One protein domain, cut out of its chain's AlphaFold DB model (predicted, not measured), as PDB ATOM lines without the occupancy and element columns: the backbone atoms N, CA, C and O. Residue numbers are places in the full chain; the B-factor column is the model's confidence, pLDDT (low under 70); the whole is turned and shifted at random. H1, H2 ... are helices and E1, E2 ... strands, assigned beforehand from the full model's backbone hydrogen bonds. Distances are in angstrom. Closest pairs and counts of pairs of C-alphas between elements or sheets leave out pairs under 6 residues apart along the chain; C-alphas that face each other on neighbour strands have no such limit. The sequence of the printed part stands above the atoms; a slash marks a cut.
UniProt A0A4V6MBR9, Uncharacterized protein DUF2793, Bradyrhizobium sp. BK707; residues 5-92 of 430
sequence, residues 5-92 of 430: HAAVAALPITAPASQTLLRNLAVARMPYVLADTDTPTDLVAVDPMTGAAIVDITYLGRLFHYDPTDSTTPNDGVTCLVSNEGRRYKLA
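Overview. This is residues 5 to 92 of the 430 residues of the protein "Uncharacterized protein DUF2793" of Bradyrhizobium sp. BK707 (UniProt A0A4V6MBR9). There is little regular structure: a curled sheet, with H2 and H1 as an arm. Of 88 printed residues, 32 are in named elements, two helices then four strands, class mixed; the sheet runs E1 E2 E4 E3, antiparallel. It is only just loose, close to compact, with radius of gyration of the C-alphas 14.8 A and spans 47 by 24 by 20 A.

Along the chain. Find E1 at residues 56 to 59, E2 at 62 to 67, E3 at 80 to 82, and E4 at 88 to 91, ending at C-alpha 91, (32.427, -33.720, 183.048). H2, residues 19 to 29, runs 15.1 A; H1, residues 5 to 8, begins at C-alpha 5, (44.027, -10.339, 173.307).

Arrangement. In hairpin E1 and E2, N 57 and O 64, 2.8 A apart, are within hydrogen-bond range. H1 touches H2, closest C-alphas Ala 7 and Leu 21, 6.4 A; neither is on the sheet. Every H2 O i to N i+4 pair is within range.

Size, cuts and confidence. Links H2 to E1 and E2 to E3 are long.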
ATOM      1  N   HIS A   5      44.169 -10.621 174.746       74.88
ATOM      2  CA  HIS A   5      44.027 -10.339 173.307       74.88
ATOM      3  C   HIS A   5      44.939  -9.206 172.811       74.88
ATOM      4  O   HIS A   5      45.352  -9.214 171.653       74.88
ATOM      5  N   ALA A   6      45.312  -8.262 173.684       77.00
ATOM      6  CA  ALA A   6      46.223  -7.176 173.326       77.00
ATOM      7  C   ALA A   6      47.649  -7.673 173.023       77.00
ATOM      8  O   ALA A   6      48.389  -6.984 172.326       77.00
ATOM      9  N   ALA A   7      48.031  -8.858 173.517       73.50
ATOM     10  CA  ALA A   7      49.319  -9.474 173.198       73.50
ATOM     11  C   ALA A   7      49.374 -10.035 171.769       73.50
ATOM     12  O   ALA A   7      50.418  -9.960 171.130       73.50
ATOM     13  N   VAL A   8      48.251 -10.544 171.253       72.88
ATOM     14  CA  VAL A   8      48.147 -11.061 169.876       72.88
ATOM     15  C   VAL A   8      47.948  -9.921 168.879       72.88
ATOM     16  O   VAL A   8      48.566  -9.915 167.819       72.88
ATOM     17  N   ALA A   9      47.147  -8.912 169.238       76.69
ATOM     18  CA  ALA A   9      46.911  -7.729 168.408       76.69
ATOM     19  C   ALA A   9      48.178  -6.892 168.144       76.69
ATOM     20  O   ALA A   9      48.187  -6.058 167.247       76.69
ATOM     21  N   ALA A  10      49.245  -7.109 168.918       75.88
ATOM     22  CA  ALA A  10      50.529  -6.444 168.740       75.88
ATOM     23  C   ALA A  10      51.385  -7.039 167.601       75.88
ATOM     24  O   ALA A  10      52.500  -6.571 167.390       75.88
ATOM     25  N   LEU A  11      50.910  -8.073 166.891       75.44
ATOM     26  CA  LEU A  11      51.648  -8.692 165.789       75.44
ATOM     27  C   LEU A  11      51.542  -7.870 164.484       75.44
ATOM     28  O   LEU A  11      50.438  -7.462 164.123       75.44
ATOM     29  N   PRO A  12      52.648  -7.686 163.732       79.00
ATOM     30  CA  PRO A  12      54.008  -8.140 164.037       79.00
ATOM     31  C   PRO A  12      54.668  -7.277 165.128       79.00
ATOM     32  O   PRO A  12      54.670  -6.051 165.056       79.00
ATOM     33  N   ILE A  13      55.246  -7.926 166.144       80.50
ATOM     34  CA  ILE A  13      55.838  -7.238 167.300       80.50
ATOM     35  C   ILE A  13      57.215  -6.646 166.959       80.50
ATOM     36  O   ILE A  13      58.060  -7.315 166.372       80.50
ATOM     37  N   THR A  14      57.468  -5.406 167.382       79.69
ATOM     38  CA  THR A  14      58.781  -4.728 167.278       79.69
ATOM     39  C   THR A  14      59.562  -4.706 168.601       79.69
ATOM     40  O   THR A  14      60.708  -4.267 168.638       79.69
ATOM     41  N   ALA A  15      58.963  -5.210 169.685       77.00
ATOM     42  CA  ALA A  15      59.559  -5.379 171.011       77.00
ATOM     43  C   ALA A  15      59.055  -6.695 171.651       77.00
ATOM     44  O   ALA A  15      58.034  -7.222 171.199       77.00
ATOM     45  N   PRO A  16      59.722  -7.243 172.688       75.00
ATOM     46  CA  PRO A  16      59.311  -8.504 173.307       75.00
ATOM     47  C   PRO A  16      57.850  -8.471 173.780       75.00
ATOM     48  O   PRO A  16      57.445  -7.578 174.527       75.00
ATOM     49  N   ALA A  17      57.057  -9.457 173.353       74.81
ATOM     50  CA  ALA A  17      55.673  -9.591 173.794       74.81
ATOM     51  C   ALA A  17      55.589  -9.871 175.304       74.81
ATOM     52  O   ALA A  17      56.490 -10.462 175.902       74.81
ATOM     53  N   SER A  18      54.473  -9.480 175.930       84.88
ATOM     54  CA  SER A  18      54.232  -9.773 177.345       84.88
ATOM     55  C   SER A  18      54.059 -11.281 177.551       84.88
ATOM     56  O   SER A  18      53.010 -11.849 177.240       84.88
ATOM     57  N   GLN A  19      55.092 -11.920 178.104       83.56
ATOM     58  CA  GLN A  19      55.114 -13.362 178.370       83.56
ATOM     59  C   GLN A  19      53.962 -13.799 179.286       83.56
ATOM     60  O   GLN A  19      53.334 -14.822 179.031       83.56
ATOM     61  N   THR A  20      53.632 -13.001 180.306       86.81
ATOM     62  CA  THR A  20      52.512 -13.252 181.230       86.81
ATOM     63  C   THR A  20      51.168 -13.304 180.501       86.81
ATOM     64  O   THR A  20      50.391 -14.230 180.709       86.81
ATOM     65  N   LEU A  21      50.889 -12.338 179.619       85.19
ATOM     66  CA  LEU A  21      49.609 -12.278 178.903       85.19
ATOM     67  C   LEU A  21      49.467 -13.401 177.872       85.19
ATOM     68  O   LEU A  21      48.373 -13.933 177.708       85.19
ATOM     69  N   LEU A  22      50.565 -13.791 177.218       85.38
ATOM     70  CA  LEU A  22      50.577 -14.931 176.297       85.38
ATOM     71  C   LEU A  22      50.385 -16.265 177.030       85.38
ATOM     72  O   LEU A  22      49.600 -17.092 176.576       85.38
ATOM     73  N   ARG A  23      51.033 -16.460 178.187       88.19
ATOM     74  CA  ARG A  23      50.824 -17.646 179.035       88.19
ATOM     75  C   ARG A  23      49.381 -17.743 179.524       88.19
ATOM     76  O   ARG A  23      48.752 -18.778 179.348       88.19
ATOM     77  N   ASN A  24      48.823 -16.647 180.040       87.62
ATOM     78  CA  ASN A  24      47.423 -16.606 180.466       87.62
ATOM     79  C   ASN A  24      46.454 -16.860 179.305       87.62
ATOM     80  O   ASN A  24      45.396 -17.448 179.513       87.62
ATOM     81  N   LEU A  25      46.782 -16.410 178.088       86.00
ATOM     82  CA  LEU A  25      45.995 -16.723 176.899       86.00
ATOM     83  C   LEU A  25      46.023 -18.226 176.605       86.00
ATOM     84  O   LEU A  25      44.965 -18.826 176.461       86.00
ATOM     85  N   ALA A  26      47.212 -18.824 176.547       84.62
ATOM     86  CA  ALA A  26      47.370 -20.238 176.226       84.62
ATOM     87  C   ALA A  26      46.719 -21.151 177.278       84.62
ATOM     88  O   ALA A  26      46.068 -22.121 176.922       84.62
ATOM     89  N   VAL A  27      46.848 -20.820 178.565       89.06
ATOM     90  CA  VAL A  27      46.403 -21.695 179.662       89.06
ATOM     91  C   VAL A  27      44.921 -21.518 179.991       89.06
ATOM     92  O   VAL A  27      44.218 -22.503 180.183       89.06
ATOM     93  N   ALA A  28      44.411 -20.283 180.021       86.88
ATOM     94  CA  ALA A  28      43.034 -20.030 180.455       86.88
ATOM     95  C   ALA A  28      42.011 -19.951 179.307       86.88
ATOM     96  O   ALA A  28      40.820 -19.790 179.572       86.88
ATOM     97  N   ARG A  29      42.442 -19.973 178.034       84.81
ATOM     98  CA  ARG A  29      41.545 -19.805 176.867       84.81
ATOM     99  C   ARG A  29      41.639 -20.915 175.824       84.81
ATOM    100  O   ARG A  29      40.924 -20.839 174.830       84.81
ATOM    101  N   MET A  30      42.485 -21.920 176.033       86.62
ATOM    102  CA  MET A  30      42.561 -23.098 175.172       86.62
ATOM    103  C   MET A  30      42.280 -24.350 176.009       86.62
ATOM    104  O   MET A  30      42.786 -24.438 177.130       86.62
ATOM    105  N   PRO A  31      41.483 -25.309 175.502       87.81
ATOM    106  CA  PRO A  31      41.315 -26.586 176.177       87.81
ATOM    107  C   PRO A  31      42.623 -27.377 176.113       87.81
ATOM    108  O   PRO A  31      43.268 -27.450 175.064       87.81
ATOM    109  N   TYR A  32      43.009 -27.985 177.231       92.75
ATOM    110  CA  TYR A  32      44.160 -28.877 177.274       92.75
ATOM    111  C   TYR A  32      43.747 -30.266 176.800       92.75
ATOM    112  O   TYR A  32      42.769 -30.820 177.296       92.75
ATOM    113  N   VAL A  33      44.473 -30.836 175.845       92.25
ATOM    114  CA  VAL A  33      44.166 -32.159 175.292       92.25
ATOM    115  C   VAL A  33      45.088 -33.187 175.933       92.25
ATOM    116  O   VAL A  33      46.305 -33.086 175.797       92.25
ATOM    117  N   LEU A  34      44.504 -34.163 176.624       92.31
ATOM    118  CA  LEU A  34      45.199 -35.363 177.085       92.31
ATOM    119  C   LEU A  34      45.050 -36.461 176.028       92.31
ATOM    120  O   LEU A  34      43.948 -36.686 175.518       92.31
ATOM    121  N   ALA A  35      46.148 -37.140 175.705       89.12
ATOM    122  CA  ALA A  35      46.116 -38.332 174.870       89.12
ATOM    123  C   ALA A  35      45.446 -39.493 175.620       89.12
ATOM    124  O   ALA A  35      45.407 -39.516 176.849       89.12
ATOM    125  N   ASP A  36      44.957 -40.495 174.888       82.00
ATOM    126  CA  ASP A  36      44.214 -41.621 175.475       82.00
ATOM    127  C   ASP A  36      45.023 -42.406 176.524       82.00
ATOM    128  O   ASP A  36      44.453 -42.981 177.451       82.00
ATOM    129  N   THR A  37      46.352 -42.422 176.390       86.56
ATOM    130  CA  THR A  37      47.278 -43.094 177.312       86.56
ATOM    131  C   THR A  37      47.729 -42.227 178.485       86.56
ATOM    132  O   THR A  37      48.424 -42.737 179.362       86.56
ATOM    133  N   ASP A  38      47.387 -40.938 178.505       90.69
ATOM    134  CA  ASP A  38      47.803 -40.037 179.576       90.69
ATOM    135  C   ASP A  38      47.001 -40.296 180.851       90.69
ATOM    136  O   ASP A  38      45.802 -40.601 180.817       90.69
ATOM    137  N   THR A  39      47.658 -40.106 181.995       90.75
ATOM    138  CA  THR A  39      46.998 -40.136 183.299       90.75
ATOM    139  C   THR A  39      46.684 -38.703 183.733       90.75
ATOM    140  O   THR A  39      47.609 -37.912 183.930       90.75
ATOM    141  N   PRO A  40      45.408 -38.337 183.966       90.88
ATOM    142  CA  PRO A  40      45.049 -36.985 184.397       90.88
ATOM    143  C   PRO A  40      45.741 -36.526 185.690       90.88
ATOM    144  O   PRO A  40      45.952 -35.333 185.873       90.88
ATOM    145  N   THR A  41      46.135 -37.460 186.562       94.38
ATOM    146  CA  THR A  41      46.858 -37.161 187.809       94.38
ATOM    147  C   THR A  41      48.302 -36.735 187.600       94.38
ATOM    148  O   THR A  41      48.891 -36.208 188.532       94.38
ATOM    149  N   ASP A  42      48.876 -36.936 186.414       94.62
ATOM    150  CA  ASP A  42      50.244 -36.501 186.108       94.62
ATOM    151  C   ASP A  42      50.265 -35.059 185.571       94.62
ATOM    152  O   ASP A  42      51.303 -34.393 185.565       94.62
ATOM    153  N   LEU A  43      49.105 -34.544 185.145       94.25
ATOM    154  CA  LEU A  43      48.956 -33.186 184.636       94.25
ATOM    155  C   LEU A  43      49.076 -32.172 185.773       94.25
ATOM    156  O   LEU A  43      48.279 -32.193 186.707       94.25
ATOM    157  N   VAL A  44      50.000 -31.219 185.645       94.81
ATOM    158  CA  VAL A  44      49.992 -29.993 186.454       94.81
ATOM    159  C   VAL A  44      49.111 -28.961 185.756       94.81
ATOM    160  O   VAL A  44      49.515 -28.384 184.746       94.81
ATOM    161  N   ALA A  45      47.903 -28.719 186.267       93.06
ATOM    162  CA  ALA A  45      46.882 -27.927 185.569       93.06
ATOM    163  C   ALA A  45      46.921 -26.423 185.908       93.06
ATOM    164  O   ALA A  45      45.914 -25.703 185.854       93.06
ATOM    165  N   VAL A  46      48.112 -25.937 186.270       93.25
ATOM    166  CA  VAL A  46      48.386 -24.551 186.655       93.25
ATOM    167  C   VAL A  46      49.656 -24.076 185.971       93.25
ATOM    168  O   VAL A  46      50.680 -24.754 186.028       93.25
ATOM    169  N   ASP A  47      49.636 -22.878 185.390       91.62
ATOM    170  CA  ASP A  47      50.877 -22.244 184.958       91.62
ATOM    171  C   ASP A  47      51.723 -21.864 186.189       91.62
ATOM    172  O   ASP A  47      51.267 -21.078 187.027       91.62
ATOM    173  N   PRO A  48      52.968 -22.356 186.304       86.94
ATOM    174  CA  PRO A  48      53.781 -22.164 187.504       86.94
ATOM    175  C   PRO A  48      54.244 -20.714 187.712       86.94
ATOM    176  O   PRO A  48      54.660 -20.364 188.812       86.94
ATOM    177  N   MET A  49      54.191 -19.864 186.679       87.31
ATOM    178  CA  MET A  49      54.660 -18.473 186.747       87.31
ATOM    179  C   MET A  49      53.531 -17.482 187.043       87.31
ATOM    180  O   MET A  49      53.759 -16.450 187.666       87.31
ATOM    181  N   THR A  50      52.325 -17.765 186.557       88.44
ATOM    182  CA  THR A  50      51.169 -16.860 186.606       88.44
ATOM    183  C   THR A  50      50.063 -17.351 187.533       88.44
ATOM    184  O   THR A  50      49.195 -16.564 187.904       88.44
ATOM    185  N   GLY A  51      50.065 -18.636 187.905       89.50
ATOM    186  CA  GLY A  51      49.002 -19.262 188.692       89.50
ATOM    187  C   GLY A  51      47.707 -19.522 187.909       89.50
ATOM    188  O   GLY A  51      46.731 -20.001 188.493       89.50
ATOM    189  N   ALA A  52      47.673 -19.216 186.606       90.62
ATOM    190  CA  ALA A  52      46.499 -19.421 185.765       90.62
ATOM    191  C   ALA A  52      46.130 -20.909 185.690       90.62
ATOM    192  O   ALA A  52      46.996 -21.762 185.517       90.62
ATOM    193  N   ALA A  53      44.841 -21.214 185.834       92.19
ATOM    194  CA  ALA A  53      44.308 -22.565 185.717       92.19
ATOM    195  C   ALA A  53      43.998 -22.919 184.266       92.19
ATOM    196  O   ALA A  53      43.460 -22.081 183.537       92.19
ATOM    197  N   ILE A  54      44.238 -24.174 183.894       94.69
ATOM    198  CA  ILE A  54      43.551 -24.773 182.750       94.69
ATOM    199  C   ILE A  54      42.060 -24.789 183.086       94.69
ATOM    200  O   ILE A  54      41.682 -25.259 184.160       94.69
ATOM    201  N   VAL A  55      41.230 -24.243 182.200       93.19
ATOM    202  CA  VAL A  55      39.776 -24.149 182.418       93.19
ATOM    203  C   VAL A  55      39.068 -25.414 181.949       93.19
ATOM    204  O   VAL A  55      38.197 -25.910 182.654       93.19
ATOM    205  N   ASP A  56      39.481 -25.960 180.806       91.81
ATOM    206  CA  ASP A  56      38.873 -27.146 180.210       91.81
ATOM    207  C   ASP A  56      39.936 -28.180 179.833       91.81
ATOM    208  O   ASP A  56      40.971 -27.842 179.255       91.81
ATOM    209  N   ILE A  57      39.656 -29.450 180.123       92.75
ATOM    210  CA  ILE A  57      40.456 -30.602 179.705       92.75
ATOM    211  C   ILE A  57      39.624 -31.446 178.748       92.75
ATOM    212  O   ILE A  57      38.503 -31.833 179.065       92.75
ATOM    213  N   THR A  58      40.179 -31.761 177.584       90.44
ATOM    214  CA  THR A  58      39.631 -32.772 176.680       90.44
ATOM    215  C   THR A  58      40.361 -34.087 176.908       90.44
ATOM    216  O   THR A  58      41.581 -34.147 176.759       90.44
ATOM    217  N   TYR A  59      39.625 -35.135 177.267       88.31
ATOM    218  CA  TYR A  59      40.174 -36.468 177.519       88.31
ATOM    219  C   TYR A  59      39.172 -37.534 177.075       88.31
ATOM    220  O   TYR A  59      37.987 -37.439 177.402       88.31
ATOM    221  N   LEU A  60      39.631 -38.522 176.298       81.44
ATOM    222  CA  LEU A  60      38.806 -39.624 175.774       81.44
ATOM    223  C   LEU A  60      37.521 -39.140 175.065       81.44
ATOM    224  O   LEU A  60      36.433 -39.691 175.251       81.44
ATOM    225  N   GLY A  61      37.635 -38.055 174.292       76.19
ATOM    226  CA  GLY A  61      36.521 -37.457 173.547       76.19
ATOM    227  C   GLY A  61      35.489 -36.707 174.401       76.19
ATOM    228  O   GLY A  61      34.426 -36.359 173.894       76.19
ATOM    229  N   ARG A  62      35.779 -36.453 175.683       79.38
ATOM    230  CA  ARG A  62      34.908 -35.713 176.610       79.38
ATOM    231  C   ARG A  62      35.561 -34.412 177.050       79.38
ATOM    232  O   ARG A  62      36.784 -34.335 177.135       79.38
ATOM    233  N   LEU A  63      34.737 -33.416 177.369       87.00
ATOM    234  CA  LEU A  63      35.177 -32.143 177.937       87.00
ATOM    235  C   LEU A  63      34.944 -32.150 179.448       87.00
ATOM    236  O   LEU A  63      33.832 -32.413 179.902       87.00
ATOM    237  N   PHE A  64      35.976 -31.820 180.212       90.31
ATOM    238  CA  PHE A  64      35.922 -31.673 181.658       90.31
ATOM    239  C   PHE A  64      36.242 -30.228 182.043       90.31
ATOM    240  O   PHE A  64      37.314 -29.724 181.717       90.31
ATOM    241  N   HIS A  65      35.326 -29.578 182.750       91.81
ATOM    242  CA  HIS A  65      35.423 -28.192 183.185       91.81
ATOM    243  C   HIS A  65      35.981 -28.088 184.602       91.81
ATOM    244  O   HIS A  65      35.569 -28.838 185.490       91.81
ATOM    245  N   TYR A  66      36.888 -27.145 184.836       92.88
ATOM    246  CA  TYR A  66      37.441 -26.891 186.161       92.88
ATOM    247  C   TYR A  66      36.350 -26.440 187.143       92.88
ATOM    248  O   TYR A  66      35.669 -25.442 186.911       92.88
ATOM    249  N   ASP A  67      36.221 -27.144 188.266       92.19
ATOM    250  CA  ASP A  67      35.375 -26.738 189.386       92.19
ATOM    251  C   ASP A  67      36.266 -26.259 190.545       92.19
ATOM    252  O   ASP A  67      36.843 -27.080 191.267       92.19
ATOM    253  N   PRO A  68      36.412 -24.936 190.751       91.38
ATOM    254  CA  PRO A  68      37.247 -24.403 191.823       91.38
ATOM    255  C   PRO A  68      36.649 -24.611 193.219       91.38
ATOM    256  O   PRO A  68      37.338 -24.365 194.208       91.38
ATOM    257  N   THR A  69      35.379 -25.017 193.320       92.94
ATOM    258  CA  THR A  69      34.684 -25.204 194.601       92.94
ATOM    259  C   THR A  69      34.784 -26.630 195.129       92.94
ATOM    260  O   THR A  69      34.591 -26.860 196.323       92.94
ATOM    261  N   ASP A  70      35.132 -27.586 194.268       89.81
ATOM    262  CA  ASP A  70      35.276 -28.983 194.640       89.81
ATOM    263  C   ASP A  70      36.723 -29.334 195.003       89.81
ATOM    264  O   ASP A  70      37.635 -29.317 194.176       89.81
ATOM    265  N   SER A  71      36.919 -29.721 196.263       92.25
ATOM    266  CA  SER A  71      38.199 -30.187 196.795       92.25
ATOM    267  C   SER A  71      38.172 -31.641 197.271       92.25
ATOM    268  O   SER A  71      39.169 -32.116 197.819       92.25
ATOM    269  N   THR A  72      37.051 -32.351 197.126       93.25
ATOM    270  CA  THR A  72      36.830 -33.644 197.797       93.25
ATOM    271  C   THR A  72      36.534 -34.784 196.841       93.25
ATOM    272  O   THR A  72      36.867 -35.922 197.171       93.25
ATOM    273  N   THR A  73      35.984 -34.518 195.652       89.75
ATOM    274  CA  THR A  73      35.632 -35.607 194.735       89.75
ATOM    275  C   THR A  73      36.892 -36.370 194.300       89.75
ATOM    276  O   THR A  73      37.869 -35.739 193.871       89.75
ATOM    277  N   PRO A  74      36.910 -37.712 194.436       91.69
ATOM    278  CA  PRO A  74      38.023 -38.538 193.979       91.69
ATOM    279  C   PRO A  74      38.183 -38.511 192.459       91.69
ATOM    280  O   PRO A  74      37.204 -38.357 191.730       91.69
ATOM    281  N   ASN A  75      39.412 -38.742 191.983       91.50
ATOM    282  CA  ASN A  75      39.640 -38.993 190.563       91.50
ATOM    283  C   ASN A  75      38.922 -40.270 190.158       91.50
ATOM    284  O   ASN A  75      39.152 -41.334 190.743       91.50
ATOM    285  N   ASP A  76      38.086 -40.168 189.139       83.88
ATOM    286  CA  ASP A  76      37.363 -41.306 188.622       83.88
ATOM    287  C   ASP A  76      37.567 -41.528 187.112       83.88
ATOM    288  O   ASP A  76      37.175 -42.574 186.595       83.88
ATOM    289  N   GLY A  77      38.223 -40.602 186.407       82.50
ATOM    290  CA  GLY A  77      38.492 -40.727 184.974       82.50
ATOM    291  C   GLY A  77      37.251 -40.640 184.071       82.50
ATOM    292  O   GLY A  77      37.382 -40.824 182.866       82.50
ATOM    293  N   VAL A  78      36.052 -40.404 184.622       76.56
ATOM    294  CA  VAL A  78      34.773 -40.470 183.887       76.56
ATOM    295  C   VAL A  78      33.874 -39.272 184.171       76.56
ATOM    296  O   VAL A  78      33.367 -38.663 183.232       76.56
ATOM    297  N   THR A  79      33.674 -38.925 185.441       80.31
ATOM    298  CA  THR A  79      32.857 -37.782 185.878       80.31
ATOM    299  C   THR A  79      33.688 -36.680 186.531       80.31
ATOM    300  O   THR A  79      33.288 -35.516 186.519       80.31
ATOM    301  N   CYS A  80      34.855 -37.029 187.068       90.19
ATOM    302  CA  CYS A  80      35.777 -36.139 187.745       90.19
ATOM    303  C   CYS A  80      37.222 -36.551 187.443       90.19
ATOM    304  O   CYS A  80      37.663 -37.633 187.834       90.19
ATOM    305  N   LEU A  81      37.982 -35.665 186.802       93.88
ATOM    306  CA  LEU A  81      39.437 -35.778 186.726       93.88
ATOM    307  C   LEU A  81      40.064 -35.007 187.886       93.88
ATOM    308  O   LEU A  81      39.540 -33.966 188.290       93.88
ATOM    309  N   VAL A  82      41.181 -35.502 188.413       96.31
ATOM    310  CA  VAL A  82      41.983 -34.776 189.405       96.31
ATOM    311  C   VAL A  82      43.390 -34.604 188.858       96.31
ATOM    312  O   VAL A  82      44.025 -35.600 188.522       96.31
ATOM    313  N   SER A  83      43.845 -33.356 188.761       95.81
ATOM    314  CA  SER A  83      45.218 -33.017 188.375       95.81
ATOM    315  C   SER A  83      46.217 -33.339 189.491       95.81
ATOM    316  O   SER A  83      45.826 -33.590 190.635       95.81
ATOM    317  N   ASN A  84      47.513 -33.294 189.186       96.19
ATOM    318  CA  ASN A  84      48.600 -33.597 190.121       96.19
ATOM    319  C   ASN A  84      48.540 -32.743 191.400       96.19
ATOM    320  O   ASN A  84      48.717 -33.235 192.511       96.19
ATOM    321  N   GLU A  85      48.231 -31.454 191.261       93.62
ATOM    322  CA  GLU A  85      48.069 -30.526 192.383       93.62
ATOM    323  C   GLU A  85      46.689 -30.593 193.060       93.62
ATOM    324  O   GLU A  85      46.388 -29.793 193.948       93.62
ATOM    325  N   GLY A  86      45.829 -31.528 192.653       93.94
ATOM    326  CA  GLY A  86      44.527 -31.743 193.267       93.94
ATOM    327  C   GLY A  86      43.426 -30.801 192.773       93.94
ATOM    328  O   GLY A  86      42.484 -30.537 193.516       93.94
ATOM    329  N   ARG A  87      43.468 -30.269 191.551       94.75
ATOM    330  CA  ARG A  87      42.309 -29.543 190.995       94.75
ATOM    331  C   ARG A  87      41.317 -30.517 190.376       94.75
ATOM    332  O   ARG A  87      41.723 -31.504 189.771       94.75
ATOM    333  N   ARG A  88      40.018 -30.262 190.560       94.19
ATOM    334  CA  ARG A  88      38.934 -31.142 190.105       94.19
ATOM    335  C   ARG A  88      38.325 -30.604 188.819       94.19
ATOM    336  O   ARG A  88      37.947 -29.439 188.749       94.19
ATOM    337  N   TYR A  89      38.205 -31.473 187.826       93.75
ATOM    338  CA  TYR A  89      37.595 -31.163 186.541       93.75
ATOM    339  C   TYR A  89      36.380 -32.060 186.341       93.75
ATOM    340  O   TYR A  89      36.510 -33.281 186.263       93.75
ATOM    341  N   LYS A  90      35.195 -31.459 186.292       88.75
ATOM    342  CA  LYS A  90      33.912 -32.148 186.160       88.75
ATOM    343  C   LYS A  90      33.562 -32.351 184.709       88.75
ATOM    344  O   LYS A  90      33.725 -31.428 183.922       88.75
ATOM    345  N   LEU A  91      33.024 -33.517 184.365       84.44
ATOM    346  CA  LEU A  91      32.427 -33.720 183.048       84.44
ATOM    347  C   LEU A  91      31.446 -32.571 182.769       84.44
ATOM    348  O   LEU A  91      30.547 -32.312 183.571       84.44
ATOM    349  N   ALA A  92      31.667 -31.841 181.677       72.06
ATOM    350  CA  ALA A  92      30.910 -30.638 181.381       72.06
ATOM    351  C   ALA A  92      29.424 -30.986 181.212       72.06
ATOM    352  O   ALA A  92      29.072 -31.951 180.525       72.06
TER     353      ALA A  92